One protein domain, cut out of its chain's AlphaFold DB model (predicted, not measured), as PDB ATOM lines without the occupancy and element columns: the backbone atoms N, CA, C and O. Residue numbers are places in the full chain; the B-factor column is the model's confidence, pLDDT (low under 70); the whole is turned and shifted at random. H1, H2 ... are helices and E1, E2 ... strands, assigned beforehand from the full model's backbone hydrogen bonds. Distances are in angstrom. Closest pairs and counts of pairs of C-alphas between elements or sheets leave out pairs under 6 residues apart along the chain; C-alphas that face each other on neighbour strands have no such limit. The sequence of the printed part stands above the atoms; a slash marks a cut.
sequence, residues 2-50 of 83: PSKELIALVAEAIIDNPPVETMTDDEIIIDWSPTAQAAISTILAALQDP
ATOM      1  N   PRO A   2     -20.220 -26.014  27.254       70.44
ATOM      2  CA  PRO A   2     -21.245 -26.486  28.187       70.44
ATOM      3  C   PRO A   2     -22.494 -27.010  27.459       70.44
ATOM      4  O   PRO A   2     -22.854 -26.497  26.399       70.44
ATOM      5  N   SER A   3     -23.200 -27.967  28.066       68.69
ATOM      6  CA  SER A   3     -24.440 -28.570  27.542       68.69
ATOM      7  C   SER A   3     -25.472 -27.534  27.070       68.69
ATOM      8  O   SER A   3     -26.052 -27.651  25.993       68.69
ATOM      9  N   LYS A   4     -25.649 -26.452  27.834       75.38
ATOM     10  CA  LYS A   4     -26.595 -25.364  27.529       75.38
ATOM     11  C   LYS A   4     -26.218 -24.532  26.302       75.38
ATOM     12  O   LYS A   4     -27.113 -24.074  25.599       75.38
ATOM     13  N   GLU A   5     -24.926 -24.340  26.043       80.75
ATOM     14  CA  GLU A   5     -24.463 -23.629  24.844       80.75
ATOM     15  C   GLU A   5     -24.699 -24.475  23.589       80.75
ATOM     16  O   GLU A   5     -25.139 -23.948  22.572       80.75
ATOM     17  N   LEU A   6     -24.514 -25.796  23.682       83.38
ATOM     18  CA  LEU A   6     -24.810 -26.706  22.576       83.38
ATOM     19  C   LEU A   6     -26.308 -26.738  22.246       83.38
ATOM     20  O   LEU A   6     -26.676 -26.674  21.078       83.38
ATOM     21  N   ILE A   7     -27.179 -26.775  23.259       85.31
ATOM     22  CA  ILE A   7     -28.634 -26.693  23.050       85.31
ATOM     23  C   ILE A   7     -29.009 -25.392  22.335       85.31
ATOM     24  O   ILE A   7     -29.825 -25.420  21.416       85.31
ATOM     25  N   ALA A   8     -28.418 -24.263  22.740       88.88
ATOM     26  CA  ALA A   8     -28.682 -22.972  22.112       88.88
ATOM     27  C   ALA A   8     -28.252 -22.962  20.638       88.88
ATOM     28  O   ALA A   8     -29.046 -22.591  19.781       88.88
ATOM     29  N   LEU A   9     -27.053 -23.466  20.330       89.19
ATOM     30  CA  LEU A   9     -26.559 -23.565  18.954       89.19
ATOM     31  C   LEU A   9     -27.400 -24.509  18.090       89.19
ATOM     32  O   LEU A   9     -27.653 -24.224  16.923       89.19
ATOM     33  N   VAL A  10     -27.851 -25.635  18.646       90.69
ATOM     34  CA  VAL A  10     -28.751 -26.554  17.936       90.69
ATOM     35  C   VAL A  10     -30.109 -25.895  17.693       90.69
ATOM     36  O   VAL A  10     -30.655 -26.032  16.602       90.69
ATOM     37  N   ALA A  11     -30.643 -25.155  18.666       92.44
ATOM     38  CA  ALA A  11     -31.896 -24.423  18.506       92.44
ATOM     39  C   ALA A  11     -31.789 -23.331  17.430       92.44
ATOM     40  O   ALA A  11     -32.679 -23.229  16.588       92.44
ATOM     41  N   GLU A  12     -30.697 -22.565  17.409       94.75
ATOM     42  CA  GLU A  12     -30.412 -21.586  16.352       94.75
ATOM     43  C   GLU A  12     -30.303 -22.267  14.983       94.75
ATOM     44  O   GLU A  12     -30.992 -21.872  14.047       94.75
ATOM     45  N   ALA A  13     -29.549 -23.366  14.881       93.50
ATOM     46  CA  ALA A  13     -29.414 -24.116  13.634       93.50
ATOM     47  C   ALA A  13     -30.758 -24.650  13.107       93.50
ATOM     48  O   ALA A  13     -30.974 -24.678  11.897       93.50
ATOM     49  N   ILE A  14     -31.671 -25.055  13.994       95.19
ATOM     50  CA  ILE A  14     -33.033 -25.479  13.641       95.19
ATOM     51  C   ILE A  14     -33.863 -24.300  13.121       95.19
ATOM     52  O   ILE A  14     -34.572 -24.448  12.127       95.19
ATOM     53  N   ILE A  15     -33.786 -23.142  13.781       95.12
ATOM     54  CA  ILE A  15     -34.522 -21.931  13.386       95.12
ATOM     55  C   ILE A  15     -34.042 -21.424  12.023       95.12
ATOM     56  O   ILE A  15     -34.865 -21.069  11.180       95.12
ATOM     57  N   ASP A  16     -32.730 -21.441  11.794       96.12
ATOM     58  CA  ASP A  16     -32.110 -20.978  10.552       96.12
ATOM     59  C   ASP A  16     -32.335 -21.943   9.377       96.12
ATOM     60  O   ASP A  16     -32.196 -21.554   8.216       96.12
ATOM     61  N   ASN A  17     -32.710 -23.194   9.662       96.31
ATOM     62  CA  ASN A  17     -32.976 -24.230   8.665       96.31
ATOM     63  C   ASN A  17     -34.389 -24.807   8.860       96.31
ATOM     64  O   ASN A  17     -34.533 -25.973   9.248       96.31
ATOM     65  N   PRO A  18     -35.446 -24.010   8.610       95.00
ATOM     66  CA  PRO A  18     -36.821 -24.460   8.776       95.00
ATOM     67  C   PRO A  18     -37.160 -25.590   7.790       95.00
ATOM     68  O   PRO A  18     -36.488 -25.747   6.763       95.00
ATOM     69  N   PRO A  19     -38.211 -26.376   8.073       94.69
ATOM     70  CA  PRO A  19     -38.678 -27.387   7.140       94.69
ATOM     71  C   PRO A  19     -39.141 -26.747   5.829       94.69
ATOM     72  O   PRO A  19     -39.644 -25.620   5.803       94.69
ATOM     73  N   VAL A  20     -38.992 -27.486   4.735       95.69
ATOM     74  CA  VAL A  20     -39.414 -27.038   3.407       95.69
ATOM     75  C   VAL A  20     -40.839 -27.508   3.160       95.69
ATOM     76  O   VAL A  20     -41.107 -28.703   3.072       95.69
ATOM     77  N   GLU A  21     -41.755 -26.557   3.020       94.75
ATOM     78  CA  GLU A  21     -43.124 -26.834   2.598       94.75
ATOM     79  C   GLU A  21     -43.229 -26.857   1.074       94.75
ATOM     80  O   GLU A  21     -42.879 -25.899   0.384       94.75
ATOM     81  N   THR A  22     -43.752 -27.961   0.549       94.38
ATOM     82  CA  THR A  22     -44.123 -28.107  -0.856       94.38
ATOM     83  C   THR A  22     -45.621 -28.330  -0.940       94.38
ATOM     84  O   THR A  22     -46.141 -29.315  -0.418       94.38
ATOM     85  N   MET A  23     -46.320 -27.413  -1.603       92.50
ATOM     86  CA  MET A  23     -47.756 -27.524  -1.828       92.50
ATOM     87  C   MET A  23     -48.001 -28.166  -3.192       92.50
ATOM     88  O   MET A  23     -47.523 -27.663  -4.211       92.50
ATOM     89  N   THR A  24     -48.710 -29.289  -3.203       90.06
ATOM     90  CA  THR A  24     -49.198 -29.947  -4.418       90.06
ATOM     91  C   THR A  24     -50.700 -29.699  -4.558       90.06
ATOM     92  O   THR A  24     -51.327 -29.124  -3.667       90.06
ATOM     93  N   ASP A  25     -51.287 -30.109  -5.684       90.38
ATOM     94  CA  ASP A  25     -52.726 -29.941  -5.920       90.38
ATOM     95  C   ASP A  25     -53.590 -30.713  -4.898       90.38
ATOM     96  O   ASP A  25     -54.727 -30.317  -4.640       90.38
ATOM     97  N   ASP A  26     -53.036 -31.765  -4.280       89.12
ATOM     98  CA  ASP A  26     -53.761 -32.686  -3.398       89.12
ATOM     99  C   ASP A  26     -53.303 -32.633  -1.924       89.12
ATOM    100  O   ASP A  26     -54.065 -33.024  -1.036       89.12
ATOM    101  N   GLU A  27     -52.090 -32.147  -1.625       92.88
ATOM    102  CA  GLU A  27     -51.541 -32.160  -0.262       92.88
ATOM    103  C   GLU A  27     -50.431 -31.127   0.009       92.88
ATOM    104  O   GLU A  27     -49.789 -30.587  -0.893       92.88
ATOM    105  N   ILE A  28     -50.178 -30.882   1.299       92.81
ATOM    106  CA  ILE A  28     -49.006 -30.145   1.787       92.81
ATOM    107  C   ILE A  28     -47.980 -31.169   2.273       92.81
ATOM    108  O   ILE A  28     -48.237 -31.912   3.222       92.81
ATOM    109  N   ILE A  29     -46.807 -31.178   1.643       93.62
ATOM    110  CA  ILE A  29     -45.664 -32.006   2.027       93.62
ATOM    111  C   ILE A  29     -44.689 -31.132   2.815       93.62
ATOM    112  O   ILE A  29     -44.221 -30.114   2.309       93.62
ATOM    113  N   ILE A  30     -44.364 -31.541   4.041       95.50
ATOM    114  CA  ILE A  30     -43.396 -30.857   4.907       95.50
ATOM    115  C   ILE A  30     -42.122 -31.701   4.976       95.50
ATOM    116  O   ILE A  30     -42.119 -32.772   5.587       95.50
ATOM    117  N   ASP A  31     -41.036 -31.226   4.368       94.56
ATOM    118  CA  ASP A  31     -39.724 -31.869   4.430       94.56
ATOM    119  C   ASP A  31     -38.891 -31.316   5.594       94.56
ATOM    120  O   ASP A  31     -38.414 -30.182   5.571       94.56
ATOM    121  N   TRP A  32     -38.691 -32.152   6.611       95.44
ATOM    122  CA  TRP A  32     -37.877 -31.847   7.791       95.44
ATOM    123  C   TRP A  32     -36.393 -32.183   7.615       95.44
ATOM    124  O   TRP A  32     -35.602 -31.955   8.534       95.44
ATOM    125  N   SER A  33     -35.993 -32.734   6.465       95.25
ATOM    126  CA  SER A  33     -34.606 -33.140   6.214       95.25
ATOM    127  C   SER A  33     -33.601 -31.999   6.406       95.25
ATOM    128  O   SER A  33     -32.584 -32.245   7.057       95.25
ATOM    129  N   PRO A  34     -33.860 -30.756   5.946       94.31
ATOM    130  CA  PRO A  34     -32.940 -29.638   6.169       94.31
ATOM    131  C   PRO A  34     -32.744 -29.331   7.657       94.31
ATOM    132  O   PRO A  34     -31.614 -29.220   8.131       94.31
ATOM    133  N   THR A  35     -33.840 -29.292   8.417       95.19
ATOM    134  CA  THR A  35     -33.817 -29.054   9.865       95.19
ATOM    135  C   THR A  35     -33.041 -30.141  10.606       95.19
ATOM    136  O   THR A  35     -32.187 -29.848  11.445       95.19
ATOM    137  N   ALA A  36     -33.299 -31.408  10.276       90.75
ATOM    138  CA  ALA A  36     -32.622 -32.542  10.894       90.75
ATOM    139  C   ALA A  36     -31.117 -32.554  10.576       90.75
ATOM    140  O   ALA A  36     -30.297 -32.779  11.466       90.75
ATOM    141  N   GLN A  37     -30.740 -32.277   9.325       93.38
ATOM    142  CA  GLN A  37     -29.337 -32.204   8.915       93.38
ATOM    143  C   GLN A  37     -28.589 -31.070   9.613       93.38
ATOM    144  O   GLN A  37     -27.451 -31.282  10.038       93.38
ATOM    145  N   ALA A  38     -29.214 -29.901   9.772       92.12
ATOM    146  CA  ALA A  38     -28.622 -28.776  10.487       92.12
ATOM    147  C   ALA A  38     -28.364 -29.123  11.961       92.12
ATOM    148  O   ALA A  38     -27.240 -28.975  12.438       92.12
ATOM    149  N   ALA A  39     -29.358 -29.687  12.656       90.81
ATOM    150  CA  ALA A  39     -29.208 -30.110  14.048       90.81
ATOM    151  C   ALA A  39     -28.091 -31.156  14.221       90.81
ATOM    152  O   ALA A  39     -27.220 -31.002  15.078       90.81
ATOM    153  N   ILE A  40     -28.077 -32.197  13.378       87.81
ATOM    154  CA  ILE A  40     -27.057 -33.256  13.421       87.81
ATOM    155  C   ILE A  40     -25.666 -32.689  13.136       87.81
ATOM    156  O   ILE A  40     -24.718 -33.016  13.846       87.81
ATOM    157  N   SER A  41     -25.528 -31.829  12.126       87.62
ATOM    158  CA  SER A  41     -24.233 -31.248  11.755       87.62
ATOM    159  C   SER A  41     -23.668 -30.372  12.870       87.62
ATOM    160  O   SER A  41     -22.478 -30.461  13.158       87.62
ATOM    161  N   THR A  42     -24.512 -29.590  13.549       88.88
ATOM    162  CA  THR A  42     -24.111 -28.782  14.710       88.88
ATOM    163  C   THR A  42     -23.644 -29.654  15.874       88.88
ATOM    164  O   THR A  42     -22.597 -29.384  16.460       88.88
ATOM    165  N   ILE A  43     -24.365 -30.740  16.175       85.12
ATOM    166  CA  ILE A  43     -23.958 -31.704  17.208       85.12
ATOM    167  C   ILE A  43     -22.618 -32.353  16.842       85.12
ATOM    168  O   ILE A  43     -21.721 -32.426  17.678       85.12
ATOM    169  N   LEU A  44     -22.450 -32.789  15.593       82.44
ATOM    170  CA  LEU A  44     -21.205 -33.404  15.129       82.44
ATOM    171  C   LEU A  44     -20.030 -32.423  15.156       82.44
ATOM    172  O   LEU A  44     -18.940 -32.810  15.564       82.44
ATOM    173  N   ALA A  45     -20.242 -31.164  14.770       83.62
ATOM    174  CA  ALA A  45     -19.224 -30.122  14.848       83.62
ATOM    175  C   ALA A  45     -18.810 -29.849  16.301       83.62
ATOM    176  O   ALA A  45     -17.625 -29.711  16.589       83.62
ATOM    177  N   ALA A  46     -19.763 -29.852  17.237       78.00
ATOM    178  CA  ALA A  46     -19.468 -29.712  18.659       78.00
ATOM    179  C   ALA A  46     -18.703 -30.912  19.246       78.00
ATOM    180  O   ALA A  46     -18.019 -30.765  20.257       78.00
ATOM    181  N   LEU A  47     -18.810 -32.086  18.617       74.38
ATOM    182  CA  LEU A  47     -18.107 -33.311  19.005       74.38
ATOM    183  C   LEU A  47     -16.783 -33.535  18.256       74.38
ATOM    184  O   LEU A  47     -16.062 -34.470  18.601       74.38
ATOM    185  N   GLN A  48     -16.465 -32.735  17.229       73.62
ATOM    186  CA  GLN A  48     -15.273 -32.945  16.397       73.62
ATOM    187  C   GLN A  48     -13.964 -32.728  17.162       73.62
ATOM    188  O   GLN A  48     -13.017 -33.481  16.937       73.62
ATOM    189  N   ASP A  49     -13.925 -31.754  18.073       73.44
ATOM    190  CA  ASP A  49     -12.760 -31.505  18.918       73.44
ATOM    191  C   ASP A  49     -12.972 -32.134  20.305       73.44
ATOM    192  O   ASP A  49     -13.793 -31.644  21.090       73.44
ATOM    193  N   PRO A  50     -12.255 -33.228  20.638       73.31
ATOM    194  CA  PRO A  50     -12.378 -33.854  21.943       73.31
ATOM    195  C   PRO A  50     -11.892 -32.891  23.026       73.31
ATOM    196  O   PRO A  50     -10.797 -32.332  22.952       73.31
TER     197      PRO A  50
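This is residues 2 to 50 of the 83 residues of an uncharacterized protein of Brucella tritici (UniProt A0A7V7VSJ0). Two helices, H1 and H2, lie side by side and run opposite ways, and at one end of the pair the chain goes out into a narrow two-stranded hairpin, E1 and E2, and comes back. The whole is a rod, with the helix pair making the longer and thicker part and the hairpin the shorter, thinner one; residues 23 to 28, at the hairpin's tip, stand free and stick out. The printed part has 49 residues, with elements in the order H1, E1, E2, H2; the strands are antiparallel and the class is mixed, helices and strands. It is loose, with a radius of gyration of the C-alphas of 13.9 A, and spans 49 by 17 by 12 A.

Find C-alpha 3 at (-24.440, -28.570, 27.542); from there H1, residues 3 to 16, runs 20.1 A. Next look at C-alpha 20, at (-39.414, -27.038, 3.407), where E1, residues 20 to 23, begins its 9.9 A. E2, residues 28 to 31, covers 9.8 A. H2, residues 33 to 48, runs 21.9 A to C-alpha 48 at (-15.273, -32.945, 16.397).

H1 and H2 touch, and their closest C-alphas, those of Ile 14 and Thr 35, are 5.3 A apart. Their lines stand at a shallow tilt of 32 degrees, opposite ways. In both helices every O i to N i+4 pair is within hydrogen-bond range. E1 and E2 form an antiparallel hairpin, with 160 degrees between their directions. Look there for N 20 and O 31 at 2.9 A and N 22 and O 29 at 2.8 A, both within hydrogen-bond range. H1 and E2 are apart.

The C-alphas of Asp 25 and Pro 50, the two farthest apart, are 49.2 A from each other. The printed part has no cut, and the three links, H1 to E1, E1 to E2 and E2 to H2, are tight. The mean pLDDT of the printed part is 88.5; look at residue 3 for the one value under 70.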